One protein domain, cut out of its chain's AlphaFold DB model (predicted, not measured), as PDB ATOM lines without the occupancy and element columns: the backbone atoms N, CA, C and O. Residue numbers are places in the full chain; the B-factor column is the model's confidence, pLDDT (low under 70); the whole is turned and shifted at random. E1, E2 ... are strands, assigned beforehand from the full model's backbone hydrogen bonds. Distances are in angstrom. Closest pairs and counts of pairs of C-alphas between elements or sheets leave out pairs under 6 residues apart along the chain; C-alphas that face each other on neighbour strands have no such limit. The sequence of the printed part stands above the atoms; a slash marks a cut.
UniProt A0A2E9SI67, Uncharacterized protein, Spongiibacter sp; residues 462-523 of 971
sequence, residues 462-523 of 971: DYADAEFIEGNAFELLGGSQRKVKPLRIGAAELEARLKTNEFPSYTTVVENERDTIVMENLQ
ATOM      1  N   ASP A 462      31.644 -11.660  36.805       67.94
ATOM      2  CA  ASP A 462      32.306 -12.877  36.344       67.94
ATOM      3  C   ASP A 462      32.528 -12.905  34.827       67.94
ATOM      4  O   ASP A 462      33.462 -13.568  34.390       67.94
ATOM      5  N   TYR A 463      31.754 -12.158  34.039       68.88
ATOM      6  CA  TYR A 463      31.827 -12.164  32.571       68.88
ATOM      7  C   TYR A 463      32.602 -10.973  31.985       68.88
ATOM      8  O   TYR A 463      32.672 -10.817  30.766       68.88
ATOM      9  N   ALA A 464      33.183 -10.120  32.829       71.38
ATOM     10  CA  ALA A 464      33.855  -8.906  32.395       71.38
ATOM     11  C   ALA A 464      35.001  -8.509  33.329       71.38
ATOM     12  O   ALA A 464      34.967  -8.823  34.517       71.38
ATOM     13  N   ASP A 465      35.989  -7.795  32.796       73.88
ATOM     14  CA  ASP A 465      37.154  -7.320  33.539       73.88
ATOM     15  C   ASP A 465      37.409  -5.827  33.275       73.88
ATOM     16  O   ASP A 465      37.173  -5.321  32.179       73.88
ATOM     17  N   ALA A 466      37.915  -5.112  34.281       74.12
ATOM     18  CA  ALA A 466      38.378  -3.737  34.126       74.12
ATOM     19  C   ALA A 466      39.696  -3.722  33.343       74.12
ATOM     20  O   ALA A 466      40.647  -4.419  33.718       74.12
ATOM     21  N   GLU A 467      39.765  -2.915  32.287       75.56
ATOM     22  CA  GLU A 467      40.966  -2.765  31.466       75.56
ATOM     23  C   GLU A 467      41.961  -1.823  32.147       75.56
ATOM     24  O   GLU A 467      43.117  -2.189  32.368       75.56
ATOM     25  N   PHE A 468      41.492  -0.648  32.566       79.94
ATOM     26  CA  PHE A 468      42.247   0.282  33.396       79.94
ATOM     27  C   PHE A 468      41.318   1.243  34.140       79.94
ATOM     28  O   PHE A 468      40.111   1.285  33.918       79.94
ATOM     29  N   ILE A 469      41.914   2.013  35.048       83.00
ATOM     30  CA  ILE A 469      41.274   3.151  35.691       83.00
ATOM     31  C   ILE A 469      42.196   4.364  35.563       83.00
ATOM     32  O   ILE A 469      43.359   4.305  35.971       83.00
ATOM     33  N   GLU A 470      41.705   5.430  34.942       83.38
ATOM     34  CA  GLU A 470      42.432   6.678  34.738       83.38
ATOM     35  C   GLU A 470      41.972   7.732  35.749       83.38
ATOM     36  O   GLU A 470      40.788   7.914  36.007       83.38
ATOM     37  N   GLY A 471      42.927   8.416  36.377       83.81
ATOM     38  CA  GLY A 471      42.679   9.307  37.510       83.81
ATOM     39  C   GLY A 471      43.243   8.757  38.820       83.81
ATOM     40  O   GLY A 471      43.850   7.691  38.875       83.81
ATOM     41  N   ASN A 472      43.108   9.533  39.895       82.50
ATOM     42  CA  ASN A 472      43.694   9.209  41.202       82.50
ATOM     43  C   ASN A 472      42.658   9.101  42.331       82.50
ATOM     44  O   ASN A 472      43.044   8.886  43.482       82.50
ATOM     45  N   ALA A 473      41.365   9.244  42.023       85.06
ATOM     46  CA  ALA A 473      40.288   9.122  43.001       85.06
ATOM     47  C   ALA A 473      40.036   7.667  43.424       85.06
ATOM     48  O   ALA A 473      39.603   7.420  44.551       85.06
ATOM     49  N   PHE A 474      40.377   6.702  42.570       85.12
ATOM     50  CA  PHE A 474      40.127   5.278  42.774       85.12
ATOM     51  C   PHE A 474      41.302   4.431  42.267       85.12
ATOM     52  O   PHE A 474      41.998   4.823  41.336       85.12
ATOM     53  N   GLU A 475      41.503   3.252  42.860       84.75
ATOM     54  CA  GLU A 475      42.420   2.219  42.356       84.75
ATOM     55  C   GLU A 475      41.692   0.894  42.122       84.75
ATOM     56  O   GLU A 475      40.767   0.543  42.857       84.75
ATOM     57  N   LEU A 476      42.143   0.114  41.141       82.00
ATOM     58  CA  LEU A 476      41.751  -1.290  41.022       82.00
ATOM     59  C   LEU A 476      42.437  -2.101  42.130       82.00
ATOM     60  O   LEU A 476      43.653  -2.013  42.321       82.00
ATOM     61  N   LEU A 477      41.673  -2.911  42.865       75.56
ATOM     62  CA  LEU A 477      42.232  -3.741  43.931       75.56
ATOM     63  C   LEU A 477      43.076  -4.880  43.341       75.56
ATOM     64  O   LEU A 477      42.574  -5.775  42.661       75.56
ATOM     65  N   GLY A 478      44.379  -4.867  43.633       59.12
ATOM     66  CA  GLY A 478      45.324  -5.875  43.150       59.12
ATOM     67  C   GLY A 478      44.855  -7.307  43.444       59.12
ATOM     68  O   GLY A 478      44.619  -7.668  44.594       59.12
ATOM     69  N   GLY A 479      44.727  -8.122  42.392       59.69
ATOM     70  CA  GLY A 479      44.223  -9.499  42.464       59.69
ATOM     71  C   GLY A 479      42.746  -9.677  42.081       59.69
ATOM     72  O   GLY A 479      42.302 -10.817  41.972       59.69
ATOM     73  N   SER A 480      41.994  -8.595  41.836       61.00
ATOM     74  CA  SER A 480      40.627  -8.649  41.300       61.00
ATOM     75  C   SER A 480      40.323  -7.433  40.414       61.00
ATOM     76  O   SER A 480      40.165  -6.327  40.917       61.00
ATOM     77  N   GLN A 481      40.141  -7.631  39.103       68.31
ATOM     78  CA  GLN A 481      39.709  -6.581  38.154       68.31
ATOM     79  C   GLN A 481      38.231  -6.163  38.321       68.31
ATOM     80  O   GLN A 481      37.652  -5.542  37.438       68.31
ATOM     81  N   ARG A 482      37.602  -6.519  39.446       70.88
ATOM     82  CA  ARG A 482      36.145  -6.449  39.658       70.88
ATOM     83  C   ARG A 482      35.737  -5.506  40.779       70.88
ATOM     84  O   ARG A 482      34.550  -5.346  41.060       70.88
ATOM     85  N   LYS A 483      36.724  -4.958  41.482       76.56
ATOM     86  CA  LYS A 483      36.522  -4.106  42.644       76.56
ATOM     87  C   LYS A 483      37.440  -2.904  42.575       76.56
ATOM     88  O   LYS A 483      38.627  -3.036  42.269       76.56
ATOM     89  N   VAL A 484      36.882  -1.755  42.921       78.69
ATOM     90  CA  VAL A 484      37.624  -0.502  43.037       78.69
ATOM     91  C   VAL A 484      37.738  -0.117  44.503       78.69
ATOM     92  O   VAL A 484      36.833  -0.364  45.302       78.69
ATOM     93  N   LYS A 485      38.858   0.495  44.869       80.94
ATOM     94  CA  LYS A 485      39.087   1.074  46.185       80.94
ATOM     95  C   LYS A 485      39.157   2.595  46.058       80.94
ATOM     96  O   LYS A 485      40.040   3.100  45.367       80.94
ATOM     97  N   PRO A 486      38.258   3.332  46.727       81.81
ATOM     98  CA  PRO A 486      38.349   4.785  46.816       81.81
ATOM     99  C   PRO A 486      39.647   5.211  47.514       81.81
ATOM    100  O   PRO A 486      39.988   4.693  48.582       81.81
ATOM    101  N   LEU A 487      40.368   6.152  46.908       80.31
ATOM    102  CA  LEU A 487      41.638   6.698  47.391       80.31
ATOM    103  C   LEU A 487      41.537   8.181  47.750       80.31
ATOM    104  O   LEU A 487      42.075   8.613  48.774       80.31
ATOM    105  N   ARG A 488      40.864   8.964  46.903       84.50
ATOM    106  CA  ARG A 488      40.783  10.425  46.999       84.50
ATOM    107  C   ARG A 488      39.401  10.916  46.563       84.50
ATOM    108  O   ARG A 488      38.678  10.184  45.894       84.50
ATOM    109  N   ILE A 489      39.037  12.132  46.950       84.38
ATOM    110  CA  ILE A 489      37.892  12.864  46.402       84.38
ATOM    111  C   ILE A 489      38.217  13.287  44.972       84.38
ATOM    112  O   ILE A 489      39.345  13.693  44.688       84.38
ATOM    113  N   GLY A 490      37.221  13.213  44.098       80.19
ATOM    114  CA  GLY A 490      37.348  13.548  42.685       80.19
ATOM    115  C   GLY A 490      36.846  12.428  41.786       80.19
ATOM    116  O   GLY A 490      36.238  11.466  42.256       80.19
ATOM    117  N   ALA A 491      37.104  12.570  40.492       84.56
ATOM    118  CA  ALA A 491      36.682  11.617  39.482       84.56
ATOM    119  C   ALA A 491      37.814  10.656  39.083       84.56
ATOM    120  O   ALA A 491      38.999  11.000  39.152       84.56
ATOM    121  N   ALA A 492      37.446   9.452  38.663       82.56
ATOM    122  CA  ALA A 492      38.294   8.560  37.890       82.56
ATOM    123  C   ALA A 492      37.454   7.892  36.805       82.56
ATOM    124  O   ALA A 492      36.302   7.530  37.032       82.56
ATOM    125  N   GLU A 493      38.045   7.709  35.642       84.00
ATOM    126  CA  GLU A 493      37.434   7.066  34.496       84.00
ATOM    127  C   GLU A 493      37.782   5.577  34.525       84.00
ATOM    128  O   GLU A 493      38.953   5.201  34.552       84.00
ATOM    129  N   LEU A 494      36.768   4.721  34.609       80.50
ATOM    130  CA  LEU A 494      36.915   3.270  34.590       80.50
ATOM    131  C   LEU A 494      36.540   2.765  33.198       80.50
ATOM    132  O   LEU A 494      35.376   2.867  32.815       80.50
ATOM    133  N   GLU A 495      37.498   2.163  32.496       80.62
ATOM    134  CA  GLU A 495      37.235   1.405  31.270       80.62
ATOM    135  C   GLU A 495      37.134  -0.083  31.621       80.62
ATOM    136  O   GLU A 495      38.052  -0.672  32.207       80.62
ATOM    137  N   ALA A 496      36.012  -0.708  31.269       77.06
ATOM    138  CA  ALA A 496      35.787  -2.134  31.462       77.06
ATOM    139  C   ALA A 496      35.398  -2.816  30.151       77.06
ATOM    140  O   ALA A 496      34.810  -2.216  29.254       77.06
ATOM    141  N   ARG A 497      35.717  -4.106  30.054       74.88
ATOM    142  CA  ARG A 497      35.547  -4.892  28.838       74.88
ATOM    143  C   ARG A 497      34.990  -6.275  29.148       74.88
ATOM    144  O   ARG A 497      35.379  -6.919  30.125       74.88
ATOM    145  N   LEU A 498      34.121  -6.773  28.273       70.94
ATOM    146  CA  LEU A 498      33.659  -8.159  28.331       70.94
ATOM    147  C   LEU A 498      34.824  -9.141  28.118       70.94
ATOM    148  O   LEU A 498      35.684  -8.963  27.245       70.94
ATOM    149  N   LYS A 499      34.856 -10.205  28.924       69.75
ATOM    150  CA  LYS A 499      35.896 -11.230  28.832       69.75
ATOM    151  C   LYS A 499      35.793 -11.987  27.523       69.75
ATOM    152  O   LYS A 499      34.751 -12.529  27.158       69.75
ATOM    153  N   THR A 500      36.923 -12.085  26.838       61.44
ATOM    154  CA  THR A 500      37.024 -12.813  25.572       61.44
ATOM    155  C   THR A 500      36.801 -14.309  25.815       61.44
ATOM    156  O   THR A 500      37.384 -14.873  26.737       61.44
ATOM    157  N   ASN A 501      35.976 -14.957  24.987       57.53
ATOM    158  CA  ASN A 501      35.634 -16.389  25.043       57.53
ATOM    159  C   ASN A 501      34.830 -16.880  26.265       57.53
ATOM    160  O   ASN A 501      34.499 -18.064  26.306       57.53
ATOM    161  N   GLU A 502      34.481 -16.021  27.231       60.03
ATOM    162  CA  GLU A 502      33.557 -16.389  28.322       60.03
ATOM    163  C   GLU A 502      32.105 -15.981  28.029       60.03
ATOM    164  O   GLU A 502      31.180 -16.578  28.577       60.03
ATOM    165  N   PHE A 503      31.894 -15.023  27.118       58.22
ATOM    166  CA  PHE A 503      30.575 -14.587  26.659       58.22
ATOM    167  C   PHE A 503      30.335 -15.026  25.197       58.22
ATOM    168  O   PHE A 503      31.098 -14.624  24.316       58.22
ATOM    169  N   PRO A 504      29.317 -15.853  24.891       52.25
ATOM    170  CA  PRO A 504      29.045 -16.294  23.526       52.25
ATOM    171  C   PRO A 504      28.321 -15.191  22.737       52.25
ATOM    172  O   PRO A 504      27.167 -14.867  23.009       52.25
ATOM    173  N   SER A 505      28.994 -14.620  21.738       52.81
ATOM    174  CA  SER A 505      28.398 -13.711  20.753       52.81
ATOM    175  C   SER A 505      28.911 -14.015  19.350       52.81
ATOM    176  O   SER A 505      30.057 -14.437  19.188       52.81
ATOM    177  N   TYR A 506      28.054 -13.818  18.344       52.12
ATOM    178  CA  TYR A 506      28.237 -14.399  17.011       52.12
ATOM    179  C   TYR A 506      27.989 -13.452  15.830       52.12
ATOM    180  O   TYR A 506      28.390 -13.785  14.716       52.12
ATOM    181  N   THR A 507      27.330 -12.304  16.013       46.72
ATOM    182  CA  THR A 507      26.953 -11.408  14.897       46.72
ATOM    183  C   THR A 507      28.008 -10.364  14.568       46.72
ATOM    184  O   THR A 507      28.233 -10.082  13.399       46.72
ATOM    185  N   THR A 508      28.765  -9.912  15.550       45.94
ATOM    186  CA  THR A 508      30.028  -9.213  15.351       45.94
ATOM    187  C   THR A 508      30.737  -9.276  16.685       45.94
ATOM    188  O   THR A 508      30.108  -9.210  17.735       45.94
ATOM    189  N   VAL A 509      32.032  -9.530  16.613       45.94
ATOM    190  CA  VAL A 509      33.018  -9.537  17.686       45.94
ATOM    191  C   VAL A 509      32.559  -8.772  18.951       45.94
ATOM    192  O   VAL A 509      32.763  -7.574  19.058       45.94
ATOM    193  N   VAL A 510      31.993  -9.471  19.947       48.62
ATOM    194  CA  VAL A 510      31.930  -8.938  21.331       48.62
ATOM    195  C   VAL A 510      33.323  -8.941  21.963       48.62
ATOM    196  O   VAL A 510      33.559  -8.333  23.008       48.62
ATOM    197  N   GLU A 511      34.311  -9.560  21.307       47.09
ATOM    198  CA  GLU A 511      35.698  -9.202  21.576       47.09
ATOM    199  C   GLU A 511      35.885  -7.702  21.260       47.09
ATOM    200  O   GLU A 511      35.865  -7.277  20.112       47.09
ATOM    201  N   ASN A 512      36.123  -6.917  22.308       51.47
ATOM    202  CA  ASN A 512      36.390  -5.473  22.295       51.47
ATOM    203  C   ASN A 512      35.184  -4.556  22.549       51.47
ATOM    204  O   ASN A 512      35.402  -3.350  22.509       51.47
ATOM    205  N   GLU A 513      33.992  -5.061  22.892       58.12
ATOM    206  CA  GLU A 513      32.965  -4.182  23.475       58.12
ATOM    207  C   GLU A 513      33.480  -3.660  24.822       58.12
ATOM    208  O   GLU A 513      33.735  -4.427  25.765       58.12
ATOM    209  N   ARG A 514      33.734  -2.353  24.842       65.50
ATOM    210  CA  ARG A 514      34.308  -1.583  25.940       65.50
ATOM    211  C   ARG A 514      33.304  -0.514  26.290       65.50
ATOM    212  O   ARG A 514      32.727   0.101  25.398       65.50
ATOM    213  N   ASP A 515      33.142  -0.294  27.576       68.44
ATOM    214  CA  ASP A 515      32.383   0.840  28.058       68.44
ATOM    215  C   ASP A 515      33.215   1.581  29.092       68.44
ATOM    216  O   ASP A 515      34.023   0.981  29.818       68.44
ATOM    217  N   THR A 516      33.011   2.889  29.130       71.38
ATOM    218  CA  THR A 516      33.796   3.797  29.943       71.38
ATOM    219  C   THR A 516      32.865   4.654  30.773       71.38
ATOM    220  O   THR A 516      31.999   5.350  30.250       71.38
ATOM    221  N   ILE A 517      33.051   4.616  32.091       73.62
ATOM    222  CA  ILE A 517      32.252   5.399  33.028       73.62
ATOM    223  C   ILE A 517      33.138   6.299  33.875       73.62
ATOM    224  O   ILE A 517      34.173   5.881  34.399       73.62
ATOM    225  N   VAL A 518      32.685   7.532  34.081       78.88
ATOM    226  CA  VAL A 518      33.278   8.435  35.063       78.88
ATOM    227  C   VAL A 518      32.696   8.109  36.434       78.88
ATOM    228  O   VAL A 518      31.509   8.305  36.698       78.88
ATOM    229  N   MET A 519      33.543   7.591  37.315       76.69
ATOM    230  CA  MET A 519      33.226   7.386  38.720       76.69
ATOM    231  C   MET A 519      33.647   8.608  39.518       76.69
ATOM    232  O   MET A 519      34.768   9.085  39.375       76.69
ATOM    233  N   GLU A 520      32.808   9.062  40.437       80.81
ATOM    234  CA  GLU A 520      33.118  10.194  41.303       80.81
ATOM    235  C   GLU A 520      33.067   9.780  42.765       80.81
ATOM    236  O   GLU A 520      32.162   9.077  43.207       80.81
ATOM    237  N   ASN A 521      34.035  10.253  43.532       80.44
ATOM    238  CA  ASN A 521      34.034  10.166  44.975       80.44
ATOM    239  C   ASN A 521      33.799  11.559  45.547       80.44
ATOM    240  O   ASN A 521      34.666  12.432  45.463       80.44
ATOM    241  N   LEU A 522      32.605  11.771  46.081       82.25
ATOM    242  CA  LEU A 522      32.111  13.070  46.492       82.25
ATOM    243  C   LEU A 522      32.445  13.338  47.953       82.25
ATOM    244  O   LEU A 522      32.210  12.508  48.833       82.25
ATOM    245  N   GLN A 523      32.943  14.543  48.211       83.00
ATOM    246  CA  GLN A 523      33.147  15.022  49.570       83.00
ATOM    247  C   GLN A 523      31.809  15.212  50.284       83.00
ATOM    248  O   GLN A 523      30.832  15.679  49.682       83.00
TER     249      GLN A 523
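Overview. This is residues 462 to 523 of the 971 residues of an uncharacterized protein of Spongiibacter sp (UniProt A0A2E9SI67). A narrow, strongly twisted ribbon of three long strands, E1, E4 and E5, has a small hairpin, E2 and E3, folded back near E1 and E4; the loop of residues 499 to 513 extends its length at one end. The 62 printed residues hold five strands, E1 to E5 in chain order, and no named helix: all strand. The sheet's order is E1, E4, E5, antiparallel. The whole is loose, radius of gyration of the C-alphas 13.3 A, a rod spanning 44 by 21 by 13 A.

Arrangement. E1, residues 464 to 471, is antiparallel to E4, residues 490 to 498, at 155 degrees; N 470 and O 493 are 2.8 A apart, within hydrogen-bond range. E2, residues 474 to 476, and E3, residues 484 to 486, form an antiparallel hairpin; N 475 and O 485 are 2.9 A apart. The closest C-alphas of E2 and E4, Phe 474 and Ala 492, are 6.2 A apart. E4 and E5, residues 514 to 522, form another hairpin; N 492 and O 519 are 2.8 A apart.

Along the chain. E1 begins at C-alpha 464 (33.855, -8.906, 32.395) and measures 20.9 A. E4 measures 26.3 A. E5, 25.3 A, ends at C-alpha 522 (32.111, 13.070, 46.492).

Size, cuts and confidence. The two farthest C-alphas, Tyr 506 and Gln 523, are 44.2 A apart. The printed part has no cut. The link from E4 to E5 is long, and pLDDT is under 70 at residues 462 to 463, 478 to 481 and 499 to 515.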